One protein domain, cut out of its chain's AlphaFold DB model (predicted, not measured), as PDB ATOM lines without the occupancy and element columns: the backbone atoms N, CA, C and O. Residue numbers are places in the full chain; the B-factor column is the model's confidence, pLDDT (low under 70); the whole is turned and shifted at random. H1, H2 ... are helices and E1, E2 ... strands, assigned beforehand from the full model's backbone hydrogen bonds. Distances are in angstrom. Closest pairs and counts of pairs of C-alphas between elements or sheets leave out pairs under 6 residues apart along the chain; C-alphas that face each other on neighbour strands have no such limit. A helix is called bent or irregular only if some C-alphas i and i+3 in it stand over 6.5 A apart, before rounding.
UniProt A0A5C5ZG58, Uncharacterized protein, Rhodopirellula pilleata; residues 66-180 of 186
ATOM      1  N   ILE A  66      84.050 135.439   0.657       96.19
ATOM      2  CA  ILE A  66      84.827 135.823   1.839       96.19
ATOM      3  C   ILE A  66      84.627 137.314   2.079       96.19
ATOM      4  O   ILE A  66      84.643 138.120   1.144       96.19
ATOM      5  N   LYS A  67      84.432 137.682   3.345       95.94
ATOM      6  CA  LYS A  67      84.433 139.063   3.819       95.94
ATOM      7  C   LYS A  67      85.384 139.180   4.993       95.94
ATOM      8  O   LYS A  67      85.306 138.432   5.961       95.94
ATOM      9  N   PHE A  68      86.267 140.158   4.902       96.31
ATOM     10  CA  PHE A  68      87.239 140.481   5.931       96.31
ATOM     11  C   PHE A  68      87.173 141.980   6.201       96.31
ATOM     12  O   PHE A  68      87.148 142.769   5.255       96.31
ATOM     13  N   ASP A  69      87.117 142.379   7.470       94.69
ATOM     14  CA  ASP A  69      86.996 143.795   7.836       94.69
ATOM     15  C   ASP A  69      88.318 144.570   7.717       94.69
ATOM     16  O   ASP A  69      88.349 145.791   7.876       94.69
ATOM     17  N   GLY A  70      89.399 143.867   7.373       93.81
ATOM     18  CA  GLY A  70      90.733 144.429   7.210       93.81
ATOM     19  C   GLY A  70      91.586 144.354   8.471       93.81
ATOM     20  O   GLY A  70      92.744 144.765   8.400       93.81
ATOM     21  N   LEU A  71      91.053 143.840   9.586       93.25
ATOM     22  CA  LEU A  71      91.776 143.741  10.847       93.25
ATOM     23  C   LEU A  71      91.636 142.363  11.498       93.25
ATOM     24  O   LEU A  71      92.598 141.598  11.511       93.25
ATOM     25  N   ASP A  72      90.466 142.052  12.050       93.44
ATOM     26  CA  ASP A  72      90.291 140.926  12.968       93.44
ATOM     27  C   ASP A  72      89.016 140.113  12.753       93.44
ATOM     28  O   ASP A  72      88.944 138.992  13.252       93.44
ATOM     29  N   ARG A  73      88.038 140.603  11.985       95.44
ATOM     30  CA  ARG A  73      86.784 139.875  11.754       95.44
ATOM     31  C   ARG A  73      86.749 139.276  10.362       95.44
ATOM     32  O   ARG A  73      86.829 139.979   9.354       95.44
ATOM     33  N   TRP A  74      86.570 137.964  10.321       95.56
ATOM     34  CA  TRP A  74      86.503 137.170   9.107       95.56
ATOM     35  C   TRP A  74      85.174 136.425   9.021       95.56
ATOM     36  O   TRP A  74      84.740 135.789   9.985       95.56
ATOM     37  N   VAL A  75      84.553 136.483   7.844       96.88
ATOM     38  CA  VAL A  75      83.385 135.686   7.476       96.88
ATOM     39  C   VAL A  75      83.653 134.970   6.165       96.88
ATOM     40  O   VAL A  75      84.048 135.598   5.183       96.88
ATOM     41  N   GLN A  76      83.383 133.672   6.130       96.50
ATOM     42  CA  GLN A  76      83.352 132.895   4.896       96.50
ATOM     43  C   GLN A  76      81.979 132.256   4.720       96.50
ATOM     44  O   GLN A  76      81.427 131.713   5.670       96.50
ATOM     45  N   ILE A  77      81.447 132.322   3.507       96.50
ATOM     46  CA  ILE A  77      80.191 131.705   3.090       96.50
ATOM     47  C   ILE A  77      80.542 130.519   2.196       96.50
ATOM     48  O   ILE A  77      81.398 130.631   1.317       96.50
ATOM     49  N   LEU A  78      79.903 129.377   2.408       94.88
ATOM     50  CA  LEU A  78      80.065 128.205   1.556       94.88
ATOM     51  C   LEU A  78      78.716 127.523   1.355       94.88
ATOM     52  O   LEU A  78      77.930 127.458   2.298       94.88
ATOM     53  N   PRO A  79      78.450 126.960   0.171       91.62
ATOM     54  CA  PRO A  79      77.298 126.096  -0.009       91.62
ATOM     55  C   PRO A  79      77.509 124.806   0.797       91.62
ATOM     56  O   PRO A  79      78.525 124.125   0.649       91.62
ATOM     57  N   VAL A  80      76.546 124.457   1.647       88.88
ATOM     58  CA  VAL A  80      76.593 123.280   2.519       88.88
ATOM     59  C   VAL A  80      75.465 122.316   2.135       88.88
ATOM     60  O   VAL A  80      74.308 122.735   2.015       88.88
ATOM     61  N   PRO A  81      75.760 121.017   1.936       84.06
ATOM     62  CA  PRO A  81      74.713 120.018   1.789       84.06
ATOM     63  C   PRO A  81      73.953 119.869   3.110       84.06
ATOM     64  O   PRO A  81      74.550 119.657   4.166       84.06
ATOM     65  N   MET A  82      72.627 119.957   3.052       76.56
ATOM     66  CA  MET A  82      71.781 119.749   4.227       76.56
ATOM     67  C   MET A  82      71.828 118.283   4.674       76.56
ATOM     68  O   MET A  82      72.026 117.366   3.864       76.56
ATOM     69  N   ALA A  83      71.596 118.048   5.970       66.06
ATOM     70  CA  ALA A  83      71.497 116.701   6.523       66.06
ATOM     71  C   ALA A  83      70.516 115.837   5.704       66.06
ATOM     72  O   ALA A  83      69.471 116.303   5.246       66.06
ATOM     73  N   HIS A  84      70.874 114.566   5.497       67.12
ATOM     74  CA  HIS A  84      70.115 113.602   4.686       67.12
ATOM     75  C   HIS A  84      69.993 113.938   3.186       67.12
ATOM     76  O   HIS A  84      69.123 113.391   2.510       67.12
ATOM     77  N   GLY A  85      70.850 114.813   2.645       61.34
ATOM     78  CA  GLY A  85      70.977 115.030   1.197       61.34
ATOM     79  C   GLY A  85      69.779 115.724   0.547       61.34
ATOM     80  O   GLY A  85      69.647 115.717  -0.675       61.34
ATOM     81  N   ARG A  86      68.898 116.343   1.340       68.19
ATOM     82  CA  ARG A  86      67.654 116.964   0.857       68.19
ATOM     83  C   ARG A  86      67.856 118.335   0.196       68.19
ATOM     84  O   ARG A  86      66.908 119.099   0.105       68.19
ATOM     85  N   GLY A  87      69.049 118.658  -0.299       73.88
ATOM     86  CA  GLY A  87      69.338 119.897  -1.025       73.88
ATOM     87  C   GLY A  87      70.504 120.695  -0.448       73.88
ATOM     88  O   GLY A  87      71.220 120.225   0.435       73.88
ATOM     89  N   MET A  88      70.681 121.905  -0.978       84.19
ATOM     90  CA  MET A  88      71.754 122.831  -0.612       84.19
ATOM     91  C   MET A  88      71.177 124.061   0.097       84.19
ATOM     92  O   MET A  88      70.086 124.529  -0.244       84.19
ATOM     93  N   GLY A  89      71.930 124.585   1.053       87.19
ATOM     94  CA  GLY A  89      71.746 125.913   1.634       87.19
ATOM     95  C   GLY A  89      73.108 126.561   1.850       87.19
ATOM     96  O   GLY A  89      74.132 125.874   1.803       87.19
ATOM     97  N   ASP A  90      73.141 127.868   2.068       93.62
ATOM     98  CA  ASP A  90      74.393 128.526   2.437       93.62
ATOM     99  C   ASP A  90      74.705 128.302   3.918       93.62
ATOM    100  O   ASP A  90      73.854 128.443   4.799       93.62
ATOM    101  N   GLY A  91      75.956 127.961   4.198       93.88
ATOM    102  CA  GLY A  91      76.550 128.043   5.520       93.88
ATOM    103  C   GLY A  91      77.499 129.224   5.610       93.88
ATOM    104  O   GLY A  91      78.042 129.691   4.607       93.88
ATOM    105  N   TYR A  92      77.709 129.710   6.825       95.50
ATOM    106  CA  TYR A  92      78.679 130.753   7.101       95.50
ATOM    107  C   TYR A  92      79.531 130.403   8.314       95.50
ATOM    108  O   TYR A  92      79.061 129.803   9.281       95.50
ATOM    109  N   THR A  93      80.788 130.825   8.265       95.38
ATOM    110  CA  THR A  93      81.769 130.643   9.329       95.38
ATOM    111  C   THR A  93      82.283 131.999   9.784       95.38
ATOM    112  O   THR A  93      82.702 132.811   8.959       95.38
ATOM    113  N   LEU A  94      82.255 132.235  11.094       95.50
ATOM    114  CA  LEU A  94      82.773 133.434  11.749       95.50
ATOM    115  C   LEU A  94      84.098 133.108  12.437       95.50
ATOM    116  O   LEU A  94      84.193 132.119  13.170       95.50
ATOM    117  N   VAL A  95      85.108 133.953  12.222       94.50
ATOM    118  CA  VAL A  95      86.432 133.809  12.841       94.50
ATOM    119  C   VAL A  95      86.934 135.160  13.334       94.50
ATOM    120  O   VAL A  95      87.019 136.116  12.563       94.50
ATOM    121  N   ALA A  96      87.298 135.221  14.614       94.69
ATOM    122  CA  ALA A  96      88.052 136.326  15.190       94.69
ATOM    123  C   ALA A  96      89.553 136.016  15.090       94.69
ATOM    124  O   ALA A  96      90.026 135.035  15.656       94.69
ATOM    125  N   LEU A  97      90.314 136.825  14.356       94.31
ATOM    126  CA  LEU A  97      91.751 136.606  14.145       94.31
ATOM    127  C   LEU A  97      92.598 136.973  15.367       94.31
ATOM    128  O   LEU A  97      93.741 136.544  15.474       94.31
ATOM    129  N   ASN A  98      92.064 137.786  16.273       93.19
ATOM    130  CA  ASN A  98      92.705 138.188  17.524       93.19
ATOM    131  C   ASN A  98      92.434 137.205  18.680       93.19
ATOM    132  O   ASN A  98      92.672 137.553  19.835       93.19
ATOM    133  N   SER A  99      91.926 136.009  18.375       89.88
ATOM    134  CA  SER A  99      91.499 135.006  19.344       89.88
ATOM    135  C   SER A  99      91.948 133.604  18.937       89.88
ATOM    136  O   SER A  99      92.023 133.290  17.749       89.88
ATOM    137  N   ASP A 100      92.191 132.750  19.931       86.44
ATOM    138  CA  ASP A 100      92.450 131.316  19.739       86.44
ATOM    139  C   ASP A 100      91.158 130.472  19.769       86.44
ATOM    140  O   ASP A 100      91.208 129.243  19.668       86.44
ATOM    141  N   GLU A 101      89.996 131.120  19.894       85.12
ATOM    142  CA  GLU A 101      88.686 130.465  19.879       85.12
ATOM    143  C   GLU A 101      88.466 129.631  18.591       85.12
ATOM    144  O   GLU A 101      89.032 129.912  17.517       85.12
ATOM    145  N   PRO A 102      87.658 128.558  18.673       81.56
ATOM    146  CA  PRO A 102      87.337 127.732  17.519       81.56
ATOM    147  C   PRO A 102      86.554 128.518  16.458       81.56
ATOM    148  O   PRO A 102      85.946 129.553  16.725       81.56
ATOM    149  N   LEU A 103      86.546 128.004  15.223       86.12
ATOM    150  CA  LEU A 103      85.675 128.555  14.187       86.12
ATOM    151  C   LEU A 103      84.215 128.283  14.555       86.12
ATOM    152  O   LEU A 103      83.860 127.153  14.898       86.12
ATOM    153  N   HIS A 104      83.357 129.284  14.391       89.56
ATOM    154  CA  HIS A 104      81.922 129.129  14.606       89.56
ATOM    155  C   HIS A 104      81.213 129.054  13.265       89.56
ATOM    156  O   HIS A 104      81.177 130.037  12.528       89.56
ATOM    157  N   SER A 105      80.684 127.874  12.938       91.56
ATOM    158  CA  SER A 105      80.016 127.612  11.663       91.56
ATOM    159  C   SER A 105      78.533 127.344  11.868       91.56
ATOM    160  O   SER A 105      78.144 126.640  12.798       91.56
ATOM    161  N   TYR A 106      77.726 127.890  10.970       92.12
ATOM    162  CA  TYR A 106      76.275 127.786  10.981       92.12
ATOM    163  C   TYR A 106      75.788 127.475   9.574       92.12
ATOM    164  O   TYR A 106      76.390 127.916   8.597       92.12
ATOM    165  N   THR A 107      74.671 126.764   9.478       90.06
ATOM    166  CA  THR A 107      74.023 126.445   8.204       90.06
ATOM    167  C   THR A 107      72.634 127.059   8.208       90.06
ATOM    168  O   THR A 107      71.913 126.941   9.200       90.06
ATOM    169  N   LEU A 108      72.277 127.760   7.133       89.12
ATOM    170  CA  LEU A 108      70.915 128.241   6.932       89.12
ATOM    171  C   LEU A 108      70.016 127.111   6.438       89.12
ATOM    172  O   LEU A 108      70.485 126.057   6.015       89.12
ATOM    173  N   GLU A 109      68.707 127.342   6.477       86.06
ATOM    174  CA  GLU A 109      67.757 126.349   5.991       86.06
ATOM    175  C   GLU A 109      67.888 126.104   4.492       86.06
ATOM    176  O   GLU A 109      68.416 126.911   3.718       86.06
ATOM    177  N   ARG A 110      67.373 124.949   4.076       85.81
ATOM    178  CA  ARG A 110      67.386 124.524   2.681       85.81
ATOM    179  C   ARG A 110      66.790 125.606   1.782       85.81
ATOM    180  O   ARG A 110      65.642 125.991   1.957       85.81
ATOM    181  N   GLY A 111      67.533 125.997   0.748       84.38
ATOM    182  CA  GLY A 111      67.072 126.976  -0.233       84.38
ATOM    183  C   GLY A 111      67.272 128.432   0.184       84.38
ATOM    184  O   GLY A 111      66.968 129.303  -0.630       84.38
ATOM    185  N   CYS A 112      67.804 128.702   1.380       90.00
ATOM    186  CA  CYS A 112      68.308 130.019   1.758       90.00
ATOM    187  C   CYS A 112      69.650 130.308   1.092       90.00
ATOM    188  O   CYS A 112      70.507 129.425   0.982       90.00
ATOM    189  N   LYS A 113      69.842 131.571   0.725       93.19
ATOM    190  CA  LYS A 113      71.088 132.113   0.197       93.19
ATOM    191  C   LYS A 113      71.480 133.370   0.950       93.19
ATOM    192  O   LYS A 113      70.629 134.186   1.292       93.19
ATOM    193  N   ILE A 114      72.775 133.527   1.188       95.50
ATOM    194  CA  ILE A 114      73.348 134.755   1.725       95.50
ATOM    195  C   ILE A 114      73.752 135.619   0.534       95.50
ATOM    196  O   ILE A 114      74.799 135.410  -0.075       95.50
ATOM    197  N   ASP A 115      72.924 136.608   0.207       95.25
ATOM    198  CA  ASP A 115      73.144 137.479  -0.949       95.25
ATOM    199  C   ASP A 115      74.354 138.392  -0.737       95.25
ATOM    200  O   ASP A 115      75.122 138.678  -1.656       95.25
ATOM    201  N   SER A 116      74.531 138.882   0.494       95.50
ATOM    202  CA  SER A 116      75.698 139.680   0.857       95.50
ATOM    203  C   SER A 116      75.948 139.708   2.359       95.50
ATOM    204  O   SER A 116      75.045 139.541   3.180       95.50
ATOM    205  N   VAL A 117      77.210 139.967   2.703       96.75
ATOM    206  CA  VAL A 117      77.670 140.187   4.073       96.75
ATOM    207  C   VAL A 117      78.465 141.480   4.131       96.75
ATOM    208  O   VAL A 117      79.293 141.750   3.258       96.75
ATOM    209  N   SER A 118      78.224 142.276   5.168       96.00
ATOM    210  CA  SER A 118      78.962 143.514   5.417       96.00
ATOM    211  C   SER A 118      79.240 143.701   6.902       96.00
ATOM    212  O   SER A 118      78.432 143.338   7.755       96.00
ATOM    213  N   PHE A 119      80.394 144.278   7.225       96.06
ATOM    214  CA  PHE A 119      80.700 144.669   8.594       96.06
ATOM    215  C   PHE A 119      80.135 146.053   8.882       96.06
ATOM    216  O   PHE A 119      80.300 146.990   8.102       96.06
ATOM    217  N   THR A 120      79.503 146.188  10.039       94.88
ATOM    218  CA  THR A 120      79.044 147.457  10.592       94.88
ATOM    219  C   THR A 120      79.898 147.819  11.810       94.88
ATOM    220  O   THR A 120      80.752 147.044  12.259       94.88
ATOM    221  N   LYS A 121      79.675 149.015  12.370       90.00
ATOM    222  CA  LYS A 121      80.330 149.429  13.624       90.00
ATOM    223  C   LYS A 121      79.962 148.515  14.796       90.00
ATOM    224  O   LYS A 121      80.785 148.284  15.673       90.00
ATOM    225  N   THR A 122      78.729 148.019  14.810       92.75
ATOM    226  CA  THR A 122      78.160 147.245  15.919       92.75
ATOM    227  C   THR A 122      78.194 145.740  15.674       92.75
ATOM    228  O   THR A 122      77.922 144.971  16.595       92.75
ATOM    229  N   GLY A 123      78.515 145.292  14.460       95.50
ATOM    230  CA  GLY A 123      78.376 143.887  14.126       95.50
ATOM    231  C   GLY A 123      78.685 143.498  12.698       95.50
ATOM    232  O   GLY A 123      79.445 144.151  11.983       95.50
ATOM    233  N   VAL A 124      78.068 142.392  12.309       96.19
ATOM    234  CA  VAL A 124      78.063 141.868  10.952       96.19
ATOM    235  C   VAL A 124      76.618 141.724  10.488       96.19
ATOM    236  O   VAL A 124      75.760 141.226  11.217       96.19
ATOM    237  N   ARG A 125      76.362 142.199   9.274       97.06
ATOM    238  CA  ARG A 125      75.058 142.220   8.629       97.06
ATOM    239  C   ARG A 125      75.014 141.197   7.511       97.06
ATOM    240  O   ARG A 125      75.897 141.204   6.652       97.06
ATOM    241  N   PHE A 126      73.954 140.404   7.496       97.25
ATOM    242  CA  PHE A 126      73.627 139.432   6.464       97.25
ATOM    243  C   PHE A 126      72.359 139.874   5.743       97.25
ATOM    244  O   PHE A 126      71.360 140.180   6.394       97.25
ATOM    245  N   ASN A 127      72.403 139.885   4.414       96.75
ATOM    246  CA  ASN A 127      71.219 140.005   3.569       96.75
ATOM    247  C   ASN A 127      70.919 138.629   2.981       96.75
ATOM    248  O   ASN A 127      71.835 137.984   2.461       96.75
ATOM    249  N   ILE A 128      69.683 138.168   3.137       95.12
ATOM    250  CA  ILE A 128      69.308 136.777   2.880       95.12
ATOM    251  C   ILE A 128      68.046 136.722   2.043       95.12
ATOM    252  O   ILE A 128      67.069 137.413   2.332       95.12
ATOM    253  N   SER A 129      68.057 135.824   1.068       94.62
ATOM    254  CA  SER A 129      66.923 135.492   0.222       94.62
ATOM    255  C   SER A 129      66.735 133.979   0.155       94.62
ATOM    256  O   SER A 129      67.548 133.195   0.654       94.62
ATOM    257  N   GLY A 130      65.648 133.545  -0.475       90.69
ATOM    258  CA  GLY A 130      65.394 132.143  -0.762       90.69
ATOM    259  C   GLY A 130      64.227 131.573   0.025       90.69
ATOM    260  O   GLY A 130      63.319 132.288   0.430       90.69
ATOM    261  N   LYS A 131      64.199 130.253   0.172       82.50
ATOM    262  CA  LYS A 131      63.093 129.554   0.835       82.50
ATOM    263  C   LYS A 131      63.527 129.036   2.186       82.50
ATOM    264  O   LYS A 131      64.658 128.592   2.343       82.50
ATOM    265  N   ILE A 132      62.607 129.077   3.133       77.31
ATOM    266  CA  ILE A 132      62.786 128.489   4.448       77.31
ATOM    267  C   ILE A 132      61.691 127.460   4.611       77.31
ATOM    268  O   ILE A 132      60.503 127.783   4.617       77.31
ATOM    269  N   GLU A 133      62.115 126.204   4.670       74.62
ATOM    270  CA  GLU A 133      61.251 125.048   4.846       74.62
ATOM    271  C   GLU A 133      61.465 124.512   6.262       74.62
ATOM    272  O   GLU A 133      62.544 124.027   6.584       74.62
ATOM    273  N   TYR A 134      60.442 124.592   7.110       70.62
ATOM    274  CA  TYR A 134      60.490 124.076   8.473       70.62
ATOM    275  C   TYR A 134      59.278 123.194   8.759       70.62
ATOM    276  O   TYR A 134      58.175 123.700   8.947       70.62
ATOM    277  N   ILE A 135      59.496 121.877   8.822       72.94
ATOM    278  CA  ILE A 135      58.489 120.829   9.075       72.94
ATOM    279  C   ILE A 135      57.265 120.948   8.142       72.94
ATOM    280  O   ILE A 135      57.234 120.284   7.113       72.94
ATOM    281  N   ASN A 136      56.292 121.802   8.480       67.06
ATOM    282  CA  ASN A 136      55.038 122.028   7.748       67.06
ATOM    283  C   ASN A 136      54.878 123.477   7.251       67.06
ATOM    284  O   ASN A 136      53.782 123.899   6.893       67.06
ATOM    285  N   LEU A 137      55.950 124.265   7.278       65.56
ATOM    286  CA  LEU A 137      55.928 125.691   6.986       65.56
ATOM    287  C   LEU A 137      56.920 125.983   5.872       65.56
ATOM    288  O   LEU A 137      58.068 125.549   5.924       65.56
ATOM    289  N   SER A 138      56.470 126.726   4.869       75.62
ATOM    290  CA  SER A 138      57.325 127.219   3.802       75.62
ATOM    291  C   SER A 138      57.086 128.705   3.640       75.62
ATOM    292  O   SER A 138      55.954 129.137   3.426       75.62
ATOM    293  N   PHE A 139      58.150 129.486   3.755       80.69
ATOM    294  CA  PHE A 139      58.125 130.903   3.438       80.69
ATOM    295  C   PHE A 139      59.248 131.232   2.467       80.69
ATOM    296  O   PHE A 139      60.309 130.606   2.474       80.69
ATOM    297  N   ALA A 140      58.974 132.181   1.580       87.62
ATOM    298  CA  ALA A 140      59.901 132.621   0.556       87.62
ATOM    299  C   ALA A 140      60.266 134.079   0.817       87.62
ATOM    300  O   ALA A 140      59.388 134.935   0.913       87.62
ATOM    301  N   ILE A 141      61.562 134.341   0.911       89.44
ATOM    302  CA  ILE A 141      62.148 135.670   0.942       89.44
ATOM    303  C   ILE A 141      62.585 135.988  -0.496       89.44
ATOM    304  O   ILE A 141      63.498 135.334  -1.014       89.44
ATOM    305  N   PRO A 142      61.918 136.926  -1.184       91.12
ATOM    306  CA  PRO A 142      62.240 137.244  -2.567       91.12
ATOM    307  C   PRO A 142      63.626 137.907  -2.686       91.12
ATOM    308  O   PRO A 142      63.987 138.722  -1.837       91.12
ATOM    309  N   PRO A 143      64.408 137.607  -3.739       91.75
ATOM    310  CA  PRO A 143      65.737 138.192  -3.931       91.75
ATOM    311  C   PRO A 143      65.708 139.709  -4.184       91.75
ATOM    312  O   PRO A 143      66.691 140.392  -3.914       91.75
ATOM    313  N   GLU A 144      64.595 140.254  -4.678       93.50
ATOM    314  CA  GLU A 144      64.380 141.695  -4.852       93.50
ATOM    315  C   GLU A 144      64.128 142.449  -3.535       93.50
ATOM    316  O   GLU A 144      64.288 143.669  -3.488       93.50
ATOM    317  N   ALA A 145      63.765 141.739  -2.464       92.50
ATOM    318  CA  ALA A 145      63.584 142.301  -1.129       92.50
ATOM    319  C   ALA A 145      64.181 141.351  -0.074       92.50
ATOM    320  O   ALA A 145      63.435 140.737   0.696       92.50
ATOM    321  N   PRO A 146      65.523 141.212  -0.045       94.56
ATOM    322  CA  PRO A 146      66.188 140.317   0.886       94.56
ATOM    323  C   PRO A 146      66.002 140.809   2.319       94.56
ATOM    324  O   PRO A 146      65.975 142.012   2.602       94.56
ATOM    325  N   GLU A 147      65.912 139.869   3.247       94.62
ATOM    326  CA  GLU A 147      65.806 140.191   4.660       94.62
ATOM    327  C   GLU A 147      67.171 140.463   5.277       94.62
ATOM    328  O   GLU A 147      68.164 139.797   4.985       94.62
ATOM    329  N   VAL A 148      67.188 141.426   6.196       95.81
ATOM    330  CA  VAL A 148      68.397 141.851   6.897       95.81
ATOM    331  C   VAL A 148      68.446 141.225   8.288       95.81
ATOM    332  O   VAL A 148      67.484 141.319   9.066       95.81
ATOM    333  N   PHE A 149      69.586 140.625   8.614       94.75
ATOM    334  CA  PHE A 149      69.896 140.067   9.927       94.75
ATOM    335  C   PHE A 149      71.228 140.615  10.425       94.75
ATOM    336  O   PHE A 149      72.244 140.530   9.737       94.75
ATOM    337  N   ASP A 150      71.220 141.167  11.633       95.12
ATOM    338  CA  ASP A 150      72.394 141.771  12.254       95.12
ATOM    339  C   ASP A 150      72.835 140.909  13.443       95.12
ATOM    340  O   ASP A 150      72.072 140.682  14.386       95.12
ATOM    341  N   LEU A 151      74.081 140.436  13.418       95.12
ATOM    342  CA  LEU A 151      74.704 139.801  14.576       95.12
ATOM    343  C   LEU A 151      75.607 140.813  15.281       95.12
ATOM    344  O   LEU A 151      76.501 141.394  14.659       95.12
ATOM    345  N   ALA A 152      75.393 141.010  16.583       94.06
ATOM    346  CA  ALA A 152      76.190 141.920  17.397       94.06
ATOM    347  C   ALA A 152      77.625 141.394  17.546       94.06
ATOM    348  O   ALA A 152      77.873 140.439  18.274       94.06
ATOM    349  N   TRP A 153      78.561 142.028  16.849       94.56
ATOM    350  CA  TRP A 153      79.982 141.675  16.854       94.56
ATOM    351  C   TRP A 153      80.854 142.902  16.541       94.56
ATOM    352  O   TRP A 153      81.340 143.070  15.411       94.56
ATOM    353  N   PRO A 154      80.985 143.827  17.509       93.50
ATOM    354  CA  PRO A 154      81.800 145.024  17.343       93.50
ATOM    355  C   PRO A 154      83.256 144.682  17.004       93.50
ATOM    356  O   PRO A 154      83.760 143.617  17.360       93.50
ATOM    357  N   ASN A 155      83.942 145.600  16.325       90.19
ATOM    358  CA  ASN A 155      85.374 145.460  16.041       90.19
ATOM    359  C   ASN A 155      86.184 145.349  17.351       90.19
ATOM    360  O   ASN A 155      85.835 145.989  18.347       90.19
ATOM    361  N   GLY A 156      87.234 144.524  17.359       88.75
ATOM    362  CA  GLY A 156      88.061 144.268  18.539       88.75
ATOM    363  C   GLY A 156      87.513 143.189  19.476       88.75
ATOM    364  O   GLY A 156      88.227 142.750  20.379       88.75
ATOM    365  N   VAL A 157      86.274 142.722  19.282       91.31
ATOM    366  CA  VAL A 157      85.682 141.672  20.121       91.31
ATOM    367  C   VAL A 157      86.143 140.292  19.645       91.31
ATOM    368  O   VAL A 157      85.756 139.818  18.580       91.31
ATOM    369  N   ALA A 158      86.942 139.634  20.486       89.25
ATOM    370  CA  ALA A 158      87.603 138.358  20.206       89.25
ATOM    371  C   ALA A 158      86.668 137.137  20.116       89.25
ATOM    372  O   ALA A 158      87.073 136.083  19.632       89.25
ATOM    373  N   ILE A 159      85.429 137.254  20.594       89.81
ATOM    374  CA  ILE A 159      84.464 136.152  20.599       89.81
ATOM    375  C   ILE A 159      83.361 136.481  19.587       89.81
ATOM    376  O   ILE A 159      82.620 137.446  19.804       89.81
ATOM    377  N   PRO A 160      83.234 135.726  18.482       90.88
ATOM    378  CA  PRO A 160      82.127 135.913  17.557       90.88
ATOM    379  C   PRO A 160      80.788 135.501  18.205       90.88
ATOM    380  O   PRO A 160      80.770 134.751  19.180       90.88
ATOM    381  N   PRO A 161      79.643 135.955  17.670       88.31
ATOM    382  CA  PRO A 161      78.315 135.611  18.178       88.31
ATOM    383  C   PRO A 161      78.089 134.094  18.216       88.31
ATOM    384  O   PRO A 161      78.040 133.460  17.166       88.31
ATOM    385  N   GLN A 162      77.916 133.528  19.418       80.38
ATOM    386  CA  GLN A 162      77.712 132.081  19.604       80.38
ATOM    387  C   GLN A 162      76.244 131.697  19.834       80.38
ATOM    388  O   GLN A 162      75.755 130.727  19.258       80.38
ATOM    389  N   SER A 163      75.542 132.459  20.680       72.12
ATOM    390  CA  SER A 163      74.198 132.129  21.181       72.12
ATOM    391  C   SER A 163      73.062 132.540  20.248       72.12
ATOM    392  O   SER A 163      71.949 132.036  20.366       72.12
ATOM    393  N   THR A 164      73.324 133.471  19.330       79.19
ATOM    394  CA  THR A 164      72.327 133.991  18.393       79.19
ATOM    395  C   THR A 164      72.868 133.862  16.981       79.19
ATOM    396  O   THR A 164      73.693 134.661  16.547       79.19
ATOM    397  N   SER A 165      72.402 132.837  16.271       87.44
ATOM    398  CA  SER A 165      72.691 132.660  14.849       87.44
ATOM    399  C   SER A 165      71.689 133.436  13.992       87.44
ATOM    400  O   SER A 165      70.580 133.752  14.440       87.44
ATOM    401  N   VAL A 166      72.052 133.692  12.737       89.81
ATOM    402  CA  VAL A 166      71.123 134.212  11.724       89.81
ATOM    403  C   VAL A 166      69.889 133.316  11.632       89.81
ATOM    404  O   VAL A 166      68.767 133.815  11.641       89.81
ATOM    405  N   TYR A 167      70.095 131.997  11.629       86.31
ATOM    406  CA  TYR A 167      69.017 131.016  11.622       86.31
ATOM    407  C   TYR A 167      68.027 131.234  12.775       86.31
ATOM    408  O   TYR A 167      66.822 131.309  12.556       86.31
ATOM    409  N   THR A 168      68.525 131.411  14.000       86.38
ATOM    410  CA  THR A 168      67.683 131.639  15.182       86.38
ATOM    411  C   THR A 168      66.892 132.945  15.080       86.38
ATOM    412  O   THR A 168      65.708 132.969  15.415       86.38
ATOM    413  N   GLN A 169      67.509 134.037  14.607       89.06
ATOM    414  CA  GLN A 169      66.807 135.313  14.417       89.06
ATOM    415  C   GLN A 169      65.710 135.205  13.358       89.06
ATOM    416  O   GLN A 169      64.594 135.676  13.572       89.06
ATOM    417  N   MET A 170      66.030 134.560  12.240       86.75
ATOM    418  CA  MET A 170      65.116 134.291  11.138       86.75
ATOM    419  C   MET A 170      63.925 133.461  11.614       86.75
ATOM    420  O   MET A 170      62.782 133.884  11.460       86.75
ATOM    421  N   PHE A 171      64.174 132.347  12.305       82.94
ATOM    422  CA  PHE A 171      63.117 131.528  12.891       82.94
ATOM    423  C   PHE A 171      62.228 132.334  13.848       82.94
ATOM    424  O   PHE A 171      61.008 132.310  13.723       82.94
ATOM    425  N   ASN A 172      62.817 133.100  14.772       85.12
ATOM    426  CA  ASN A 172      62.056 133.884  15.750       85.12
ATOM    427  C   ASN A 172      61.211 134.993  15.109       85.12
ATOM    428  O   ASN A 172      60.080 135.209  15.540       85.12
ATOM    429  N   ARG A 173      61.734 135.675  14.079       86.06
ATOM    430  CA  ARG A 173      60.999 136.704  13.326       86.06
ATOM    431  C   ARG A 173      59.752 136.116  12.672       86.06
ATOM    432  O   ARG A 173      58.675 136.701  12.757       86.06
ATOM    433  N   HIS A 174      59.894 134.937  12.077       80.38
ATOM    434  CA  HIS A 174      58.817 134.285  11.336       80.38
ATOM    435  C   HIS A 174      57.894 133.439  12.224       80.38
ATOM    436  O   HIS A 174      56.751 133.190  11.851       80.38
ATOM    437  N   LYS A 175      58.305 133.101  13.455       77.75
ATOM    438  CA  LYS A 175      57.482 132.387  14.453       77.75
ATOM    439  C   LYS A 175      56.148 133.079  14.763       77.75
ATOM    440  O   LYS A 175      55.157 132.400  15.005       77.75
ATOM    441  N   ALA A 176      56.077 134.410  14.727       65.81
ATOM    442  CA  ALA A 176      54.819 135.126  14.969       65.81
ATOM    443  C   ALA A 176      53.812 134.974  13.811       65.81
ATOM    444  O   ALA A 176      52.617 134.810  14.049       65.81
ATOM    445  N   ALA A 177      54.291 134.950  12.561       63.44
ATOM    446  CA  ALA A 177      53.460 134.622  11.399       63.44
ATOM    447  C   ALA A 177      52.990 133.154  11.431       63.44
ATOM    448  O   ALA A 177      51.922 132.827  10.914       63.44
ATOM    449  N   ILE A 178      53.770 132.288  12.088       58.06
ATOM    450  CA  ILE A 178      53.468 130.871  12.309       58.06
ATOM    451  C   ILE A 178      52.335 130.686  13.334       58.06
ATOM    452  O   ILE A 178      51.449 129.868  13.108       58.06
ATOM    453  N   SER A 179      52.312 131.451  14.431       58.09
ATOM    454  CA  SER A 179      51.275 131.310  15.469       58.09
ATOM    455  C   SER A 179      49.885 131.802  15.048       58.09
ATOM    456  O   SER A 179      48.897 131.288  15.558       58.09
ATOM    457  N   ASN A 180      49.790 132.749  14.108       53.09
ATOM    458  CA  ASN A 180      48.507 133.318  13.666       53.09
ATOM    459  C   ASN A 180      47.831 132.548  12.513       53.09
ATOM    460  O   ASN A 180      46.678 132.829  12.204       53.09
TER     461      ASN A 180
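Overview. This is residues 66 to 180 of the 186 residues of an uncharacterized protein of Rhodopirellula pilleata (UniProt A0A5C5ZG58). Two sheets partly face to face make a sandwich: E1 to E4 form one, and E5 to E8 form the other, which is twisted and curls round H1, the one named helix. The printed part has 115 residues, with eight named strands followed by H1, and is mostly strand. The first sheet runs E1 E2 E3 E4; the second is branched at E6; both are antiparallel. The whole is compact, with a radius of gyration of the C-alphas of 14.4 A and spans of 42 by 29 by 26 A.

Along the chain. E1, residues 66 to 68, begins at C-alpha 66 (84.827, 135.823, 1.839). E2 is residues 73 to 81, 25.3 A; E3 88 to 96, 26.4 A; E4 104 to 107. E5 is residues 112 to 119, 20.4 A; E6 123 to 134, 27.3 A; E7 137 to 141; E8 147 to 152. H1, residues 166 to 179, 20.4 A, ends at C-alpha 179 (51.275, 131.310, 15.469); it is only just irregular, C-alphas 173 and 176 being 6.6 A apart.

Arrangement. E1 to E4 form a meander, each strand the antiparallel neighbour of the one before, with N 67 and O 75 at 2.8 A, N 78 and O 91 at 2.9 A, and N 92 and O 106 at 2.8 A. E5 E6 E7 form another, with N 113 and O 129, and N 132 and O 139, each at 2.8 A. E6 bends by 86 degrees at residue 130; E5 lies on one side of it, E7 and E8 on the other, with N 126 and O 149 at 2.8 A. The facing parts of the sheets are 10.1 A centre to centre. H1 is on the second sheet, its closest C-alphas to E8 being Val 166 and Phe 149, 6.2 A; 8 of its 10 O i to N i+4 pairs are within hydrogen-bond range.

Size, cuts and confidence. The C-alphas farthest apart, Asn 98 and Asn 180, are 44.6 A apart. The printed part has no cut; the link E8 to H1 is long. The pLDDT is under 70 at residues 83 to 86, 136 to 137 and 176 to 180.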